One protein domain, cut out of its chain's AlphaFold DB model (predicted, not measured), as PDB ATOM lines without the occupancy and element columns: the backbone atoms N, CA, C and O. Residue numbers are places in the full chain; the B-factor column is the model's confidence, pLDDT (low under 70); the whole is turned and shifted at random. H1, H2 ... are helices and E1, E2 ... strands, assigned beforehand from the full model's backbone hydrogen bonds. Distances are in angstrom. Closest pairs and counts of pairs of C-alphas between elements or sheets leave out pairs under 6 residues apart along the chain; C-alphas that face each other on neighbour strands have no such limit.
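This is residues 4 to 89 of the 92 residues of an uncharacterized protein of Pseudomonas juntendi (UniProt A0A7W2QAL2). A strongly twisted sheet of three strands curls round one helix, H1; the short helices H2 and H3 sit beyond one end of it, and at the opposite end a tail with helix H4 sticks out, free of the body, in residues 73 to 79 and 81 to 89. The printed part has 86 residues, with E1, E2, H1, H2, H3, E3 and H4 along the chain, and the sheet's order is E2 - E1 - E3, all antiparallel. The class is mixed, helices and strands. The whole is only just extended, close to loose, with a radius of gyration of the C-alphas of 18.2 A and spans of 63 by 28 by 16 A.

E1, residues 4 to 11, begins with C-alpha 4 at (133.104, 111.053, 124.737) and is 22.0 A long. E2, residues 14 to 22, is 24.9 A long. H1 is residues 27 to 37, 15.3 A, H2 residues 42 to 45 and H3 residues 51 to 57. E3, residues 60 to 67, is 20.5 A long. H4, residues 74 to 87, is 20.2 A long and ends with C-alpha 87 at (122.582, 81.872, 122.809).

E1 and E2 form a hairpin, with N 7 and O 18 2.9 A apart, within hydrogen-bond range. E1 and E3 are antiparallel at 162 degrees, with N 8 and O 64 at 2.8 A. H1 is on one face of the sheet, making two layers, a helix over a sheet; its closest C-alphas to E3 are Leu 31 and Val 63, 6.1 A. H3 touches H1 at a steep tilt of 40 degrees, the same way, closest at the C-alphas of Leu 35 and Ala 55, 6.7 A, and only grazes the sheet. H2 is close to but not clearly touching H1, the C-alphas of Gly 32 and Leu 45 being 6.7 A apart. H4 is apart from H1, for instance. In H1, H3 and H4 every O i to N i+4 pair is within hydrogen-bond range; H2 is too short for one.

The C-alphas farthest apart, of Asp 48 and Gln 89, are 63.1 A apart. The printed part has no cut, and no link is long. Mean pLDDT of the printed part is 82.6; residues 47 to 48 and 69 to 89 are under 70.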
ATOM      1  N   GLN A   4     131.652 111.016 124.845       93.25
ATOM      2  CA  GLN A   4     133.104 111.053 124.737       93.25
ATOM      3  C   GLN A   4     133.514 111.503 123.334       93.25
ATOM      4  O   GLN A   4     132.926 111.084 122.331       93.25
ATOM      5  N   TYR A   5     134.532 112.351 123.274       93.88
ATOM      6  CA  TYR A   5     135.146 112.840 122.050       93.88
ATOM      7  C   TYR A   5     136.653 112.641 122.113       93.88
ATOM      8  O   TYR A   5     137.265 112.815 123.166       93.88
ATOM      9  N   GLU A   6     137.237 112.319 120.967       95.94
ATOM     10  CA  GLU A   6     138.674 112.401 120.738       95.94
ATOM     11  C   GLU A   6     138.960 113.654 119.919       95.94
ATOM     12  O   GLU A   6     138.355 113.872 118.866       95.94
ATOM     13  N   ILE A   7     139.879 114.477 120.405       97.12
ATOM     14  CA  ILE A   7     140.370 115.662 119.710       97.12
ATOM     15  C   ILE A   7     141.774 115.336 119.230       97.12
ATOM     16  O   ILE A   7     142.653 115.048 120.037       97.12
ATOM     17  N   HIS A   8     141.959 115.357 117.915       97.38
ATOM     18  CA  HIS A   8     143.227 115.086 117.246       97.38
ATOM     19  C   HIS A   8     143.790 116.410 116.751       97.38
ATOM     20  O   HIS A   8     143.069 117.180 116.115       97.38
ATOM     21  N   PHE A   9     145.066 116.652 117.003       97.94
ATOM     22  CA  PHE A   9     145.765 117.846 116.537       97.94
ATOM     23  C   PHE A   9     147.246 117.535 116.315       97.94
ATOM     24  O   PHE A   9     147.737 116.473 116.699       97.94
ATOM     25  N   VAL A  10     147.953 118.442 115.651       97.75
ATOM     26  CA  VAL A  10     149.402 118.376 115.455       97.75
ATOM     27  C   VAL A  10     150.045 119.499 116.251       97.75
ATOM     28  O   VAL A  10     149.635 120.650 116.102       97.75
ATOM     29  N   ARG A  11     151.063 119.178 117.050       96.25
ATOM     30  CA  ARG A  11     151.912 120.146 117.742       96.25
ATOM     31  C   ARG A  11     153.368 119.952 117.358       96.25
ATOM     32  O   ARG A  11     153.899 118.859 117.520       96.25
ATOM     33  N   ALA A  12     154.006 121.005 116.850       91.69
ATOM     34  CA  ALA A  12     155.420 120.975 116.448       91.69
ATOM     35  C   ALA A  12     155.778 119.750 115.567       91.69
ATOM     36  O   ALA A  12     156.824 119.132 115.732       91.69
ATOM     37  N   GLY A  13     154.871 119.359 114.662       92.19
ATOM     38  CA  GLY A  13     155.035 118.201 113.771       92.19
ATOM     39  C   GLY A  13     154.589 116.847 114.342       92.19
ATOM     40  O   GLY A  13     154.510 115.875 113.594       92.19
ATOM     41  N   HIS A  14     154.225 116.767 115.623       94.94
ATOM     42  CA  HIS A  14     153.787 115.531 116.270       94.94
ATOM     43  C   HIS A  14     152.272 115.480 116.423       94.94
ATOM     44  O   HIS A  14     151.644 116.437 116.866       94.94
ATOM     45  N   LYS A  15     151.673 114.340 116.076       96.88
ATOM     46  CA  LYS A  15     150.246 114.112 116.293       96.88
ATOM     47  C   LYS A  15     149.973 113.834 117.771       96.88
ATOM     48  O   LYS A  15     150.561 112.922 118.345       96.88
ATOM     49  N   GLU A  16     149.002 114.541 118.328       96.81
ATOM     50  CA  GLU A  16     148.507 114.370 119.689       96.81
ATOM     51  C   GLU A  16     146.996 114.101 119.687       96.81
ATOM     52  O   GLU A  16     146.268 114.476 118.759       96.81
ATOM     53  N   VAL A  17     146.529 113.390 120.719       95.62
ATOM     54  CA  VAL A  17     145.116 113.049 120.902       95.62
ATOM     55  C   VAL A  17     144.731 113.227 122.363       95.62
ATOM     56  O   VAL A  17     145.359 112.641 123.241       95.62
ATOM     57  N   VAL A  18     143.656 113.974 122.616       95.00
ATOM     58  CA  VAL A  18     143.067 114.124 123.954       95.00
ATOM     59  C   VAL A  18     141.613 113.661 123.963       95.00
ATOM     60  O   VAL A  18     140.857 113.911 123.022       95.00
ATOM     61  N   ARG A  19     141.217 112.963 125.032       94.25
ATOM     62  CA  ARG A  19     139.846 112.485 125.249       94.25
ATOM     63  C   ARG A  19     139.121 113.367 126.250       94.25
ATOM     64  O   ARG A  19     139.657 113.659 127.313       94.25
ATOM     65  N   VAL A  20     137.892 113.754 125.919       93.50
ATOM     66  CA  VAL A  20     137.055 114.622 126.759       93.50
ATOM     67  C   VAL A  20     135.592 114.194 126.742       93.50
ATOM     68  O   VAL A  20     135.097 113.671 125.743       93.50
ATOM     69  N   CYS A  21     134.880 114.470 127.835       93.44
ATOM     70  CA  CYS A  21     133.424 114.375 127.896       93.44
ATOM     71  C   CYS A  21     132.802 115.742 127.587       93.44
ATOM     72  O   CYS A  21     133.187 116.753 128.175       93.44
ATOM     73  N   ALA A  22     131.843 115.788 126.664       91.12
ATOM     74  CA  ALA A  22     131.086 116.999 126.357       91.12
ATOM     75  C   ALA A  22     129.679 116.664 125.844       91.12
ATOM     76  O   ALA A  22     129.463 115.630 125.216       91.12
ATOM     77  N   ARG A  23     128.711 117.563 126.058       91.56
ATOM     78  CA  ARG A  23     127.356 117.434 125.479       91.56
ATOM     79  C   ARG A  23     127.363 117.480 123.953       91.56
ATOM     80  O   ARG A  23     126.611 116.759 123.309       91.56
ATOM     81  N   SER A  24     128.206 118.339 123.395       92.38
ATOM     82  CA  SER A  24     128.392 118.534 121.962       92.38
ATOM     83  C   SER A  24     129.814 119.013 121.689       92.38
ATOM     84  O   SER A  24     130.518 119.463 122.600       92.38
ATOM     85  N   MET A  25     130.234 118.919 120.429       94.94
ATOM     86  CA  MET A  25     131.547 119.371 119.990       94.94
ATOM     87  C   MET A  25     131.419 120.275 118.763       94.94
ATOM     88  O   MET A  25     130.626 120.008 117.863       94.94
ATOM     89  N   SER A  26     132.203 121.349 118.750       94.38
ATOM     90  CA  SER A  26     132.362 122.279 117.631       94.38
ATOM     91  C   SER A  26     133.849 122.468 117.350       94.38
ATOM     92  O   SER A  26     134.689 122.122 118.184       94.38
ATOM     93  N   HIS A  27     134.191 123.028 116.190       93.44
ATOM     94  CA  HIS A  27     135.589 123.308 115.864       93.44
ATOM     95  C   HIS A  27     136.242 124.248 116.893       93.44
ATOM     96  O   HIS A  27     137.285 123.911 117.439       93.44
ATOM     97  N   GLN A  28     135.582 125.359 117.244       92.56
ATOM     98  CA  GLN A  28     136.083 126.317 118.239       92.56
ATOM     99  C   GLN A  28     136.302 125.669 119.614       92.56
ATOM    100  O   GLN A  28     137.314 125.911 120.267       92.56
ATOM    101  N   ARG A  29     135.383 124.793 120.041       93.00
ATOM    102  CA  ARG A  29     135.519 124.065 121.308       93.00
ATOM    103  C   ARG A  29     136.681 123.072 121.269       93.00
ATOM    104  O   ARG A  29     137.441 123.004 122.229       93.00
ATOM    105  N   ALA A  30     136.836 122.327 120.174       95.62
ATOM    106  CA  ALA A  30     137.956 121.404 119.995       95.62
ATOM    107  C   ALA A  30     139.303 122.145 119.975       95.62
ATOM    108  O   ALA A  30     140.247 121.694 120.619       95.62
ATOM    109  N   LEU A  31     139.366 123.300 119.305       95.69
ATOM    110  CA  LEU A  31     140.538 124.173 119.288       95.69
ATOM    111  C   LEU A  31     140.879 124.666 120.695       95.69
ATOM    112  O   LEU A  31     141.995 124.451 121.151       95.69
ATOM    113  N   GLY A  32     139.916 125.233 121.425       94.44
ATOM    114  CA  GLY A  32     140.142 125.689 122.800       94.44
ATOM    115  C   GLY A  32     140.646 124.574 123.721       94.44
ATOM    116  O   GLY A  32     141.559 124.789 124.511       94.44
ATOM    117  N   ILE A  33     140.115 123.357 123.585       95.06
ATOM    118  CA  ILE A  33     140.577 122.203 124.366       95.06
ATOM    119  C   ILE A  33     142.003 121.787 123.983       95.06
ATOM    120  O   ILE A  33     142.799 121.525 124.881       95.06
ATOM    121  N   ALA A  34     142.341 121.752 122.691       96.62
ATOM    122  CA  ALA A  34     143.709 121.481 122.246       96.62
ATOM    123  C   ALA A  34     144.689 122.523 122.809       96.62
ATOM    124  O   ALA A  34     145.738 122.158 123.329       96.62
ATOM    125  N   LEU A  35     144.312 123.806 122.798       95.69
ATOM    126  CA  LEU A  35     145.121 124.886 123.365       95.69
ATOM    127  C   LEU A  35     145.301 124.735 124.881       95.69
ATOM    128  O   LEU A  35     146.423 124.848 125.370       95.69
ATOM    129  N   MET A  36     144.238 124.421 125.631       94.44
ATOM    130  CA  MET A  36     144.351 124.147 127.073       94.44
ATOM    131  C   MET A  36     145.254 122.948 127.359       94.44
ATOM    132  O   MET A  36     146.057 123.000 128.286       94.44
ATOM    133  N   HIS A  37     145.146 121.880 126.563       94.94
ATOM    134  CA  HIS A  37     145.952 120.673 126.739       94.94
ATOM    135  C   HIS A  37     147.454 120.963 126.646       94.94
ATOM    136  O   HIS A  37     148.235 120.404 127.410       94.94
ATOM    137  N   VAL A  38     147.847 121.872 125.752       93.50
ATOM    138  CA  VAL A  38     149.254 122.242 125.537       93.50
ATOM    139  C   VAL A  38     149.724 123.387 126.447       93.50
ATOM    140  O   VAL A  38     150.863 123.831 126.323       93.50
ATOM    141  N   GLY A  39     148.870 123.859 127.366       90.56
ATOM    142  CA  GLY A  39     149.234 124.809 128.423       90.56
ATOM    143  C   GLY A  39     148.624 126.212 128.320       90.56
ATOM    144  O   GLY A  39     149.023 127.084 129.091       90.56
ATOM    145  N   ALA A  40     147.671 126.467 127.417       89.62
ATOM    146  CA  ALA A  40     146.963 127.749 127.399       89.62
ATOM    147  C   ALA A  40     146.103 127.930 128.660       89.62
ATOM    148  O   ALA A  40     145.344 127.042 129.055       89.62
ATOM    149  N   CYS A  41     146.179 129.110 129.274       84.31
ATOM    150  CA  CYS A  41     145.366 129.442 130.440       84.31
ATOM    151  C   CYS A  41     143.943 129.840 130.026       84.31
ATOM    152  O   CYS A  41     143.739 130.443 128.975       84.31
ATOM    153  N   TYR A  42     142.961 129.613 130.905       75.12
ATOM    154  CA  TYR A  42     141.557 129.963 130.648       75.12
ATOM    155  C   TYR A  42     141.359 131.447 130.284       75.12
ATOM    156  O   TYR A  42     140.573 131.769 129.400       75.12
ATOM    157  N   GLY A  43     142.137 132.355 130.892       74.00
ATOM    158  CA  GLY A  43     142.107 133.788 130.568       74.00
ATOM    159  C   GLY A  43     142.561 134.130 129.142       74.00
ATOM    160  O   GLY A  43     142.164 135.160 128.612       74.00
ATOM    161  N   GLN A  44     143.339 133.259 128.491       75.75
ATOM    162  CA  GLN A  44     143.760 133.414 127.092       75.75
ATOM    163  C   GLN A  44     142.715 132.885 126.099       75.75
ATOM    164  O   GLN A  44     142.915 133.010 124.898       75.75
ATOM    165  N   LEU A  45     141.626 132.282 126.586       76.69
ATOM    166  CA  LEU A  45     140.538 131.695 125.795       76.69
ATOM    167  C   LEU A  45     139.217 132.460 125.982       76.69
ATOM    168  O   LEU A  45     138.143 131.913 125.735       76.69
ATOM    169  N   GLY A  46     139.299 133.702 126.474       73.88
ATOM    170  CA  GLY A  46     138.154 134.588 126.676       73.88
ATOM    171  C   GLY A  46     137.399 134.917 125.383       73.88
ATOM    172  O   GLY A  46     137.815 134.551 124.288       73.88
ATOM    173  N   VAL A  47     136.275 135.624 125.527       63.53
ATOM    174  CA  VAL A  47     135.286 135.865 124.455       63.53
ATOM    175  C   VAL A  47     135.886 136.535 123.206       63.53
ATOM    176  O   VAL A  47     135.454 136.218 122.103       63.53
ATOM    177  N   ASP A  48     136.935 137.348 123.372       64.62
ATOM    178  CA  ASP A  48     137.635 138.056 122.285       64.62
ATOM    179  C   ASP A  48     139.021 137.469 121.958       64.62
ATOM    180  O   ASP A  48     139.837 138.103 121.287       64.62
ATOM    181  N   ALA A  49     139.341 136.276 122.465       72.19
ATOM    182  CA  ALA A  49     140.632 135.666 122.200       72.19
ATOM    183  C   ALA A  49     140.751 135.251 120.730       72.19
ATOM    184  O   ALA A  49     139.979 134.422 120.239       72.19
ATOM    185  N   ASP A  50     141.782 135.756 120.052       87.38
ATOM    186  CA  ASP A  50     142.196 135.228 118.757       87.38
ATOM    187  C   ASP A  50     142.829 133.841 118.952       87.38
ATOM    188  O   ASP A  50     144.035 133.672 119.165       87.38
ATOM    189  N   LEU A  51     141.970 132.822 118.919       88.06
ATOM    190  CA  LEU A  51     142.363 131.426 119.078       88.06
ATOM    191  C   LEU A  51     143.319 130.962 117.974       88.06
ATOM    192  O   LEU A  51     144.085 130.030 118.209       88.06
ATOM    193  N   MET A  52     143.295 131.594 116.797       88.94
ATOM    194  CA  MET A  52     144.183 131.241 115.691       88.94
ATOM    195  C   MET A  52     145.596 131.758 115.948       88.94
ATOM    196  O   MET A  52     146.545 130.982 115.842       88.94
ATOM    197  N   ALA A  53     145.736 133.009 116.397       90.94
ATOM    198  CA  ALA A  53     147.030 133.550 116.818       90.94
ATOM    199  C   ALA A  53     147.624 132.752 117.994       90.94
ATOM    200  O   ALA A  53     148.827 132.476 118.048       90.94
ATOM    201  N   LEU A  54     146.777 132.326 118.937       91.38
ATOM    202  CA  LEU A  54     147.211 131.482 120.049       91.38
ATOM    203  C   LEU A  54     147.659 130.090 119.580       91.38
ATOM    204  O   LEU A  54     148.658 129.573 120.082       91.38
ATOM    205  N   ALA A  55     146.950 129.500 118.617       92.88
ATOM    206  CA  ALA A  55     147.316 128.224 118.014       92.88
ATOM    207  C   ALA A  55     148.656 128.291 117.284       92.88
ATOM    208  O   ALA A  55     149.491 127.414 117.490       92.88
ATOM    209  N   GLU A  56     148.903 129.354 116.519       93.19
ATOM    210  CA  GLU A  56     150.187 129.583 115.858       93.19
ATOM    211  C   GLU A  56     151.328 129.685 116.878       93.19
ATOM    212  O   GLU A  56     152.309 128.942 116.796       93.19
ATOM    213  N   ARG A  57     151.155 130.512 117.918       92.69
ATOM    214  CA  ARG A  57     152.152 130.684 118.987       92.69
ATOM    215  C   ARG A  57     152.479 129.378 119.713       92.69
ATOM    216  O   ARG A  57     153.614 129.179 120.136       92.69
ATOM    217  N   LEU A  58     151.495 128.496 119.869       93.38
ATOM    218  CA  LEU A  58     151.654 127.192 120.521       93.38
ATOM    219  C   LEU A  58     151.950 126.055 119.527       93.38
ATOM    220  O   LEU A  58     152.008 124.891 119.923       93.38
ATOM    221  N   SER A  59     152.166 126.382 118.248       95.88
ATOM    222  CA  SER A  59     152.422 125.428 117.163       95.88
ATOM    223  C   SER A  59     151.350 124.340 117.025       95.88
ATOM    224  O   SER A  59     151.668 123.218 116.635       95.88
ATOM    225  N   VAL A  60     150.093 124.657 117.352       97.00
ATOM    226  CA  VAL A  60     148.931 123.764 117.248       97.00
ATOM    227  C   VAL A  60     148.270 123.928 115.882       97.00
ATOM    228  O   VAL A  60     147.939 125.031 115.459       97.00
ATOM    229  N   SER A  61     148.030 122.817 115.191       96.75
ATOM    230  CA  SER A  61     147.405 122.803 113.866       96.75
ATOM    231  C   SER A  61     146.569 121.541 113.631       96.75
ATOM    232  O   SER A  61     146.550 120.623 114.453       96.75
ATOM    233  N   GLN A  62     145.853 121.501 112.501       96.56
ATOM    234  CA  GLN A  62     145.053 120.350 112.048       96.56
ATOM    235  C   GLN A  62     144.059 119.821 113.098       96.56
ATOM    236  O   GLN A  62     143.834 118.613 113.209       96.56
ATOM    237  N   VAL A  63     143.455 120.728 113.874       97.31
ATOM    238  CA  VAL A  63     142.511 120.354 114.929       97.31
ATOM    239  C   VAL A  63     141.236 119.780 114.319       97.31
ATOM    240  O   VAL A  63     140.493 120.458 113.607       97.31
ATOM    241  N   ARG A  64     140.953 118.524 114.656       96.62
ATOM    242  CA  ARG A  64     139.726 117.815 114.295       96.62
ATOM    243  C   ARG A  64     139.214 117.018 115.483       96.62
ATOM    244  O   ARG A  64     139.965 116.688 116.396       96.62
ATOM    245  N   TRP A  65     137.940 116.661 115.449       96.12
ATOM    246  CA  TRP A  65     137.339 115.843 116.490       96.12
ATOM    247  C   TRP A  65     136.456 114.756 115.892       96.12
ATOM    248  O   TRP A  65     135.832 114.939 114.848       96.12
ATOM    249  N   ASN A  66     136.387 113.628 116.587       93.88
ATOM    250  CA  ASN A  66     135.410 112.576 116.347       93.88
ATOM    251  C   ASN A  66     134.691 112.272 117.654       93.88
ATOM    252  O   ASN A  66     135.281 112.299 118.735       93.88
ATOM    253  N   ARG A  67     133.397 111.953 117.559       91.31
ATOM    254  CA  ARG A  67     132.732 111.271 118.667       91.31
ATOM    255  C   ARG A  67     133.482 109.959 118.869       91.31
ATOM    256  O   ARG A  67     133.711 109.237 117.896       91.31
ATOM    257  N   ALA A  68     133.892 109.675 120.096       81.06
ATOM    258  CA  ALA A  68     134.434 108.377 120.451       81.06
ATOM    259  C   ALA A  68     133.252 107.401 120.437       81.06
ATOM    260  O   ALA A  68     132.597 107.152 121.447       81.06
ATOM    261  N   SER A  69     132.883 106.933 119.244       66.81
ATOM    262  CA  SER A  69     132.002 105.786 119.088       66.81
ATOM    263  C   SER A  69     132.702 104.648 119.798       66.81
ATOM    264  O   SER A  69     133.813 104.315 119.395       66.81
ATOM    265  N   HIS A  70     132.085 104.146 120.879       56.19
ATOM    266  CA  HIS A  70     132.541 103.026 121.702       56.19
ATOM    267  C   HIS A  70     133.488 102.132 120.908       56.19
ATOM    268  O   HIS A  70     133.049 101.250 120.165       56.19
ATOM    269  N   THR A  71     134.794 102.378 121.008       50.88
ATOM    270  CA  THR A  71     135.760 101.402 120.540       50.88
ATOM    271  C   THR A  71     135.670 100.365 121.631       50.88
ATOM    272  O   THR A  71     136.342 100.491 122.648       50.88
ATOM    273  N   MET A  72     134.714  99.437 121.486       52.19
ATOM    274  CA  MET A  72     134.641  98.269 122.344       52.19
ATOM    275  C   MET A  72     136.059  97.750 122.412       52.19
ATOM    276  O   MET A  72     136.648  97.425 121.371       52.19
ATOM    277  N   SER A  73     136.612  97.756 123.617       57.16
ATOM    278  CA  SER A  73     137.881  97.112 123.878       57.16
ATOM    279  C   SER A  73     137.811  95.692 123.316       57.16
ATOM    280  O   SER A  73     136.730  95.105 123.193       57.16
ATOM    281  N   PHE A  74     138.957  95.121 122.949       55.59
ATOM    282  CA  PHE A  74     138.994  93.729 122.505       55.59
ATOM    283  C   PHE A  74     138.248  92.813 123.494       55.59
ATOM    284  O   PHE A  74     137.446  91.990 123.069       55.59
ATOM    285  N   ALA A  75     138.391  93.064 124.801       56.62
ATOM    286  CA  ALA A  75     137.671  92.361 125.859       56.62
ATOM    287  C   ALA A  75     136.135  92.492 125.763       56.62
ATOM    288  O   ALA A  75     135.429  91.489 125.850       56.62
ATOM    289  N   GLU A  76     135.603  93.696 125.532       58.38
ATOM    290  CA  GLU A  76     134.157  93.920 125.345       58.38
ATOM    291  C   GLU A  76     133.628  93.320 124.034       58.38
ATOM    292  O   GLU A  76     132.461  92.932 123.946       58.38
ATOM    293  N   ARG A  77     134.476  93.228 123.002       58.31
ATOM    294  CA  ARG A  77     134.133  92.567 121.739       58.31
ATOM    295  C   ARG A  77     134.088  91.048 121.908       58.31
ATOM    296  O   ARG A  77     133.114  90.430 121.486       58.31
ATOM    297  N   SER A  78     135.097  90.466 122.557       58.69
ATOM    298  CA  SER A  78     135.187  89.029 122.830       58.69
ATOM    299  C   SER A  78     134.060  88.545 123.740       58.69
ATOM    300  O   SER A  78     133.470  87.506 123.458       58.69
ATOM    301  N   SER A  79     133.696  89.306 124.777       58.91
ATOM    302  CA  SER A  79     132.596  88.930 125.674       58.91
ATOM    303  C   SER A  79     131.245  88.910 124.957       58.91
ATOM    304  O   SER A  79     130.488  87.955 125.098       58.91
ATOM    305  N   ARG A  80     130.952  89.895 124.099       58.31
ATOM    306  CA  ARG A  80     129.717  89.903 123.294       58.31
ATOM    307  C   ARG A  80     129.678  88.806 122.231       58.31
ATOM    308  O   ARG A  80     128.597  88.321 121.905       58.31
ATOM    309  N   GLN A  81     130.829  88.428 121.677       56.75
ATOM    310  CA  GLN A  81     130.919  87.321 120.723       56.75
ATOM    311  C   GLN A  81     130.735  85.965 121.422       56.75
ATOM    312  O   GLN A  81     130.043  85.105 120.886       56.75
ATOM    313  N   ALA A  82     131.263  85.813 122.642       56.19
ATOM    314  CA  ALA A  82     131.038  84.642 123.485       56.19
ATOM    315  C   ALA A  82     129.562  84.503 123.905       56.19
ATOM    316  O   ALA A  82     129.010  83.412 123.806       56.19
ATOM    317  N   VAL A  83     128.899  85.605 124.281       56.16
ATOM    318  CA  VAL A  83     127.460  85.601 124.607       56.16
ATOM    319  C   VAL A  83     126.616  85.185 123.396       56.16
ATOM    320  O   VAL A  83     125.786  84.291 123.509       56.16
ATOM    321  N   LYS A  84     126.890  85.732 122.201       55.78
ATOM    322  CA  LYS A  84     126.175  85.329 120.973       55.78
ATOM    323  C   LYS A  84     126.344  83.848 120.617       55.78
ATOM    324  O   LYS A  84     125.417  83.246 120.082       55.78
ATOM    325  N   LEU A  85     127.519  83.270 120.870       55.19
ATOM    326  CA  LEU A  85     127.768  81.846 120.624       55.19
ATOM    327  C   LEU A  85     127.008  80.952 121.612       55.19
ATOM    328  O   LEU A  85     126.540  79.892 121.209       55.19
ATOM    329  N   TRP A  86     126.838  81.393 122.859       54.62
ATOM    330  CA  TRP A  86     126.079  80.657 123.871       54.62
ATOM    331  C   TRP A  86     124.574  80.635 123.567       54.62
ATOM    332  O   TRP A  86     123.947  79.580 123.613       54.62
ATOM    333  N   ASP A  87     124.010  81.771 123.150       54.59
ATOM    334  CA  ASP A  87     122.582  81.872 122.809       54.59
ATOM    335  C   ASP A  87     122.210  81.043 121.564       54.59
ATOM    336  O   ASP A  87     121.074  80.603 121.412       54.59
ATOM    337  N   SER A  88     123.180  80.777 120.683       54.97
ATOM    338  CA  SER A  88     122.986  79.997 119.451       54.97
ATOM    339  C   SER A  88     123.013  78.475 119.669       54.97
ATOM    340  O   SER A  88     122.710  77.728 118.741       54.97
ATOM    341  N   GLN A  89     123.395  78.004 120.861       53.97
ATOM    342  CA  GLN A  89     123.455  76.574 121.210       53.97
ATOM    343  C   GLN A  89     122.335  76.134 122.171       53.97
ATOM    344  O   GLN A  89     122.268  74.963 122.532       53.97
TER     345      GLN A  89